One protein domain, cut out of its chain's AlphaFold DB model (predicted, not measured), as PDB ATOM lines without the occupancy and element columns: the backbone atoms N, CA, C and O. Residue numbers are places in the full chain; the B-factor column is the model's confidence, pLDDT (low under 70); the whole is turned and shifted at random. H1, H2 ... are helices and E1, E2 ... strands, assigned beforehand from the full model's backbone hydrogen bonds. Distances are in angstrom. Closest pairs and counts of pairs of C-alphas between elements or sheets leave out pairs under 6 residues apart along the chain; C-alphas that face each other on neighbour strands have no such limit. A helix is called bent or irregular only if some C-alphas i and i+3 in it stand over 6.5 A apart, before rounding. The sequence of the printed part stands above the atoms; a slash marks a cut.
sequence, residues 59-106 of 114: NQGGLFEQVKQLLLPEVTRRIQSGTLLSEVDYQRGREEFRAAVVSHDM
ATOM      1  N   ASN A  59       0.412   1.852 -50.500       74.50
ATOM      2  CA  ASN A  59      -0.580   2.038 -51.564       74.50
ATOM      3  C   ASN A  59      -0.693   0.822 -52.504       74.50
ATOM      4  O   ASN A  59      -1.721   0.655 -53.146       74.50
ATOM      5  N   GLN A  60       0.321  -0.048 -52.541       74.31
ATOM      6  CA  GLN A  60       0.296  -1.351 -53.213       74.31
ATOM      7  C   GLN A  60       0.237  -2.475 -52.166       74.31
ATOM      8  O   GLN A  60       1.118  -3.333 -52.096       74.31
ATOM      9  N   GLY A  61      -0.786  -2.430 -51.300       82.31
ATOM     10  CA  GLY A  61      -0.825  -3.141 -50.014       82.31
ATOM     11  C   GLY A  61      -0.417  -4.617 -50.061       82.31
ATOM     12  O   GLY A  61       0.466  -5.026 -49.311       82.31
ATOM     13  N   GLY A  62      -0.995  -5.408 -50.972       87.50
ATOM     14  CA  GLY A  62      -0.693  -6.840 -51.071       87.50
ATOM     15  C   GLY A  62       0.773  -7.132 -51.404       87.50
ATOM     16  O   GLY A  62       1.382  -7.990 -50.769       87.50
ATOM     17  N   LEU A  63       1.352  -6.406 -52.365       87.38
ATOM     18  CA  LEU A  63       2.756  -6.563 -52.756       87.38
ATOM     19  C   LEU A  63       3.696  -6.032 -51.667       87.38
ATOM     20  O   LEU A  63       4.707  -6.660 -51.363       87.38
ATOM     21  N   PHE A  64       3.346  -4.901 -51.052       90.62
ATOM     22  CA  PHE A  64       4.125  -4.310 -49.967       90.62
ATOM     23  C   PHE A  64       4.281  -5.269 -48.783       90.62
ATOM     24  O   PHE A  64       5.399  -5.472 -48.310       90.62
ATOM     25  N   GLU A  65       3.196  -5.906 -48.340       90.12
ATOM     26  CA  GLU A  65       3.268  -6.873 -47.241       90.12
ATOM     27  C   GLU A  65       4.075  -8.120 -47.616       90.12
ATOM     28  O   GLU A  65       4.860  -8.597 -46.801       90.12
ATOM     29  N   GLN A  66       3.978  -8.609 -48.854       89.31
ATOM     30  CA  GLN A  66       4.783  -9.750 -49.309       89.31
ATOM     31  C   GLN A  66       6.283  -9.437 -49.312       89.31
ATOM     32  O   GLN A  66       7.073 -10.196 -48.754       89.31
ATOM     33  N   VAL A  67       6.678  -8.288 -49.870       90.75
ATOM     34  CA  VAL A  67       8.081  -7.836 -49.868       90.75
ATOM     35  C   VAL A  67       8.580  -7.627 -48.440       90.75
ATOM     36  O   VAL A  67       9.706  -7.996 -48.110       90.75
ATOM     37  N   LYS A  68       7.738  -7.083 -47.558       90.62
ATOM     38  CA  LYS A  68       8.074  -6.931 -46.143       90.62
ATOM     39  C   LYS A  68       8.321  -8.287 -45.479       90.62
ATOM     40  O   LYS A  68       9.352  -8.441 -44.832       90.62
ATOM     41  N   GLN A  69       7.439  -9.272 -45.664       90.75
ATOM     42  CA  GLN A  69       7.621 -10.623 -45.114       90.75
ATOM     43  C   GLN A  69       8.893 -11.297 -45.636       90.75
ATOM     44  O   GLN A  69       9.623 -11.896 -44.851       90.75
ATOM     45  N   LEU A  70       9.204 -11.129 -46.924       90.69
ATOM     46  CA  LEU A  70      10.437 -11.637 -47.527       90.69
ATOM     47  C   LEU A  70      11.692 -11.031 -46.876       90.69
ATOM     48  O   LEU A  70      12.665 -11.737 -46.621       90.69
ATOM     49  N   LEU A  71      11.689  -9.720 -46.615       91.50
ATOM     50  CA  LEU A  71      12.871  -9.009 -46.120       91.50
ATOM     51  C   LEU A  71      13.037  -9.074 -44.595       91.50
ATOM     52  O   LEU A  71      14.159  -8.932 -44.107       91.50
ATOM     53  N   LEU A  72      11.964  -9.300 -43.826       91.50
ATOM     54  CA  LEU A  72      11.995  -9.320 -42.354       91.50
ATOM     55  C   LEU A  72      13.055 -10.267 -41.751       91.50
ATOM     56  O   LEU A  72      13.743  -9.842 -40.812       91.50
ATOM     57  N   PRO A  73      13.250 -11.506 -42.249       91.00
ATOM     58  CA  PRO A  73      14.299 -12.393 -41.747       91.00
ATOM     59  C   PRO A  73      15.705 -11.810 -41.915       91.00
ATOM     60  O   PRO A  73      16.500 -11.833 -40.974       91.00
ATOM     61  N   GLU A  74      16.008 -11.228 -43.079       91.06
ATOM     62  CA  GLU A  74      17.323 -10.636 -43.346       91.06
ATOM     63  C   GLU A  74      17.522  -9.335 -42.555       91.06
ATOM     64  O   GLU A  74      18.599  -9.112 -42.006       91.06
ATOM     65  N   VAL A  75      16.477  -8.512 -42.397       92.00
ATOM     66  CA  VAL A  75      16.501  -7.348 -41.493       92.00
ATOM     67  C   VAL A  75      16.848  -7.787 -40.069       92.00
ATOM     68  O   VAL A  75      17.772  -7.247 -39.466       92.00
ATOM     69  N   THR A  76      16.160  -8.807 -39.548       92.62
ATOM     70  CA  THR A  76      16.384  -9.331 -38.191       92.62
ATOM     71  C   THR A  76      17.809  -9.849 -38.024       92.62
ATOM     72  O   THR A  76      18.490  -9.506 -37.056       92.62
ATOM     73  N   ARG A  77      18.301 -10.616 -39.001       92.81
ATOM     74  CA  ARG A  77      19.672 -11.131 -39.022       92.81
ATOM     75  C   ARG A  77      20.709 -10.004 -39.014       92.81
ATOM     76  O   ARG A  77      21.692 -10.091 -38.278       92.81
ATOM     77  N   ARG A  78      20.501  -8.936 -39.792       93.31
ATOM     78  CA  ARG A  78      21.411  -7.777 -39.840       93.31
ATOM     79  C   ARG A  78      21.393  -6.948 -38.562       93.31
ATOM     80  O   ARG A  78      22.442  -6.458 -38.157       93.31
ATOM     81  N   ILE A  79      20.243  -6.838 -37.896       92.50
ATOM     82  CA  ILE A  79      20.154  -6.219 -36.564       92.50
ATOM     83  C   ILE A  79      20.976  -7.031 -35.557       92.50
ATOM     84  O   ILE A  79      21.837  -6.478 -34.882       92.50
ATOM     85  N   GLN A  80      20.755  -8.347 -35.489       93.94
ATOM     86  CA  GLN A  80      21.437  -9.230 -34.532       93.94
ATOM     87  C   GLN A  80      22.954  -9.295 -34.743       93.94
ATOM     88  O   GLN A  80      23.705  -9.419 -33.781       93.94
ATOM     89  N   SER A  81      23.404  -9.209 -35.994       94.75
ATOM     90  CA  SER A  81      24.830  -9.211 -36.343       94.75
ATOM     91  C   SER A  81      25.482  -7.825 -36.309       94.75
ATOM     92  O   SER A  81      26.691  -7.728 -36.499       94.75
ATOM     93  N   GLY A  82      24.715  -6.753 -36.073       92.31
ATOM     94  CA  GLY A  82      25.228  -5.381 -36.079       92.31
ATOM     95  C   GLY A  82      25.660  -4.880 -37.463       92.31
ATOM     96  O   GLY A  82      26.408  -3.913 -37.554       92.31
ATOM     97  N   THR A  83      25.210  -5.524 -38.544       92.81
ATOM     98  CA  THR A  83      25.564  -5.169 -39.930       92.81
ATOM     99  C   THR A  83      24.436  -4.444 -40.665       92.81
ATOM    100  O   THR A  83      24.466  -4.329 -41.894       92.81
ATOM    101  N   LEU A  84      23.387  -4.022 -39.954       93.00
ATOM    102  CA  LEU A  84      22.321  -3.229 -40.551       93.00
ATOM    103  C   LEU A  84      22.875  -1.855 -40.934       93.00
ATOM    104  O   LEU A  84      23.361  -1.113 -40.086       93.00
ATOM    105  N   LEU A  85      22.772  -1.515 -42.218       89.75
ATOM    106  CA  LEU A  85      23.034  -0.160 -42.681       89.75
ATOM    107  C   LEU A  85      21.872   0.713 -42.217       89.75
ATOM    108  O   LEU A  85      20.751   0.544 -42.703       89.75
ATOM    109  N   SER A  86      22.134   1.609 -41.270       90.75
ATOM    110  CA  SER A  86      21.134   2.530 -40.743       90.75
ATOM    111  C   SER A  86      21.723   3.892 -40.416       90.75
ATOM    112  O   SER A  86      22.859   3.985 -39.959       90.75
ATOM    113  N   GLU A  87      20.913   4.927 -40.585       91.62
ATOM    114  CA  GLU A  87      21.220   6.306 -40.222       91.62
ATOM    115  C   GLU A  87      20.082   6.880 -39.380       91.62
ATOM    116  O   GLU A  87      18.911   6.538 -39.568       91.62
ATOM    117  N   VAL A  88      20.442   7.771 -38.459       89.19
ATOM    118  CA  VAL A  88      19.494   8.537 -37.651       89.19
ATOM    119  C   VAL A  88      19.764  10.009 -37.901       89.19
ATOM    120  O   VAL A  88      20.883  10.472 -37.683       89.19
ATOM    121  N   ASP A  89      18.749  10.730 -38.368       89.38
ATOM    122  CA  ASP A  89      18.816  12.172 -38.587       89.38
ATOM    123  C   ASP A  89      17.848  12.895 -37.641       89.38
ATOM    124  O   ASP A  89      16.691  12.500 -37.474       89.38
ATOM    125  N   TYR A  90      18.331  13.968 -37.021       86.50
ATOM    126  CA  TYR A  90      17.569  14.813 -36.109       86.50
ATOM    127  C   TYR A  90      17.422  16.198 -36.734       86.50
ATOM    128  O   TYR A  90      18.293  17.058 -36.599       86.50
ATOM    129  N   GLN A  91      16.287  16.446 -37.388       85.75
ATOM    130  CA  GLN A  91      16.003  17.738 -38.010       85.75
ATOM    131  C   GLN A  91      14.727  18.360 -37.460       85.75
ATOM    132  O   GLN A  91      13.650  17.771 -37.510       85.75
ATOM    133  N   ARG A  92      14.839  19.609 -36.984       79.88
ATOM    134  CA  ARG A  92      13.705  20.478 -36.602       79.88
ATOM    135  C   ARG A  92      12.678  19.800 -35.677       79.88
ATOM    136  O   ARG A  92      11.476  19.970 -35.852       79.88
ATOM    137  N   GLY A  93      13.154  19.034 -34.695       85.12
ATOM    138  CA  GLY A  93      12.300  18.335 -33.725       85.12
ATOM    139  C   GLY A  93      11.690  17.025 -34.231       85.12
ATOM    140  O   GLY A  93      10.879  16.430 -33.529       85.12
ATOM    141  N   ARG A  94      12.079  16.559 -35.423       83.94
ATOM    142  CA  ARG A  94      11.749  15.232 -35.937       83.94
ATOM    143  C   ARG A  94      12.995  14.354 -35.927       83.94
ATOM    144  O   ARG A  94      14.040  14.744 -36.443       83.94
ATOM    145  N   GLU A  95      12.845  13.172 -35.349       90.31
ATOM    146  CA  GLU A  95      13.804  12.076 -35.439       90.31
ATOM    147  C   GLU A  95      13.396  11.180 -36.614       90.31
ATOM    148  O   GLU A  95      12.245  10.737 -36.703       90.31
ATOM    149  N   GLU A  96      14.309  10.963 -37.557       91.19
ATOM    150  CA  GLU A  96      14.094  10.095 -38.707       91.19
ATOM    151  C   GLU A  96      15.120   8.964 -38.712       91.19
ATOM    152  O   GLU A  96      16.323   9.191 -38.804       91.19
ATOM    153  N   PHE A  97      14.620   7.733 -38.632       88.81
ATOM    154  CA  PHE A  97      15.413   6.518 -38.750       88.81
ATOM    155  C   PHE A  97      15.305   5.968 -40.173       88.81
ATOM    156  O   PHE A  97      14.199   5.754 -40.681       88.81
ATOM    157  N   ARG A  98      16.446   5.707 -40.811       90.88
ATOM    158  CA  ARG A  98      16.532   5.080 -42.135       90.88
ATOM    159  C   ARG A  98      17.355   3.808 -42.028       90.88
ATOM    160  O   ARG A  98      18.408   3.819 -41.408       90.88
ATOM    161  N   ALA A  99      16.900   2.728 -42.653       91.62
ATOM    162  CA  ALA A  99      17.659   1.488 -42.754       91.62
ATOM    163  C   ALA A  99      17.496   0.857 -44.137       91.62
ATOM    164  O   ALA A  99      16.445   0.996 -44.764       91.62
ATOM    165  N   ALA A 100      18.531   0.151 -44.592       91.25
ATOM    166  CA  ALA A 100      18.550  -0.497 -45.895       91.25
ATOM    167  C   ALA A 100      18.980  -1.965 -45.799       91.25
ATOM    168  O   ALA A 100      19.975  -2.320 -45.161       91.25
ATOM    169  N   VAL A 101      18.233  -2.818 -46.498       92.00
ATOM    170  CA  VAL A 101      18.534  -4.235 -46.705       92.00
ATOM    171  C   VAL A 101      18.341  -4.550 -48.179       92.00
ATOM    172  O   VAL A 101      17.410  -4.051 -48.806       92.00
ATOM    173  N   VAL A 102      19.234  -5.373 -48.726       89.88
ATOM    174  CA  VAL A 102      19.188  -5.822 -50.120       89.88
ATOM    175  C   VAL A 102      19.144  -7.343 -50.118       89.88
ATOM    176  O   VAL A 102      20.007  -7.978 -49.509       89.88
ATOM    177  N   SER A 103      18.148  -7.901 -50.805       86.94
ATOM    178  CA  SER A 103      18.067  -9.322 -51.138       86.94
ATOM    179  C   SER A 103      18.153  -9.479 -52.652       86.94
ATOM    180  O   SER A 103      17.584  -8.676 -53.388       86.94
ATOM    181  N   HIS A 104      18.856 -10.517 -53.097       87.31
ATOM    182  CA  HIS A 104      18.854 -10.963 -54.495       87.31
ATOM    183  C   HIS A 104      17.973 -12.207 -54.683       87.31
ATOM    184  O   HIS A 104      17.730 -12.622 -55.812       87.31
ATOM    185  N   ASP A 105      17.506 -12.804 -53.582       83.69
ATOM    186  CA  ASP A 105      16.570 -13.919 -53.603       83.69
ATOM    187  C   ASP A 105      15.142 -13.372 -53.540       83.69
ATOM    188  O   ASP A 105      14.737 -12.757 -52.548       83.69
ATOM    189  N   MET A 106      14.416 -13.583 -54.636       81.94
ATOM    190  CA  MET A 106      13.021 -13.189 -54.829       81.94
ATOM    191  C   MET A 106      12.111 -14.415 -55.002       81.94
ATOM    192  O   MET A 106      10.940 -14.255 -55.334       81.94
TER     193      MET A 106
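What this domain is: This is residues 59 to 106 of the 114 residues of the protein "DDE_Tnp_1 domain-containing protein" of Pseudoalteromonas luteoviolacea NCIMB 1942 (UniProt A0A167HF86). A long, slender hairpin of two strands, E1 and E2, and one kinked helix, H1, make the two arms of an open V, joined at its corner by residues 81 to 84. The tips of both arms, residues 59 to 66 of H1 and residues 90 to 95 at the hairpin's turn, stick out free, while the tail, residues 101 to 106, runs from the end of E2 back past H1. The printed part has 48 residues with one named helix and two named strands, in the order H1, E1, E2; the sheet E1 - E2 is antiparallel and the class is mixed, helices and strands. The whole is loose, with a radius of gyration of the C-alphas of 13.2 A, and flat, spanning 37 by 31 by 15 A.

How they stand to each other: Look first at E1, residues 85 to 91, and E2, residues 94 to 100, an antiparallel hairpin whose directions stand at 164 degrees. Within hydrogen-bond range you find N 89 and O 96, 2.9 A apart, and N 96 and O 89, 2.8 A apart. C-alphas 86 and 99 face each other at 4.1 A. H1, residues 59 to 80, is apart from E2, but only just, with their closest C-alphas at 8.4 A. In H1, 15 of 18 O i to N i+4 pairs are within hydrogen-bond range.

Where its parts are: Find C-alpha 85 at (23.034, -0.160, -42.681); from there E1 runs 19.8 A to C-alpha 91. E2, also 19.8 A long, ends at C-alpha 100, at (18.550, -0.497, -45.895). H1 begins at C-alpha 59, at (-0.580, 2.038, -51.564), and spans 30.0 A, with a kink of 46 degrees near residue 70. It is irregular: C-alphas 59 and 62 are 8.9 A apart.

The domain as a whole: The two C-alphas farthest apart, those of Arg 92 and Asp 105, are 38.5 A apart. The links H1 to E1 and E1 to E2 are tight, and the printed part has no cut. The mean pLDDT of the printed part is 89.0, and no printed residue is under 70.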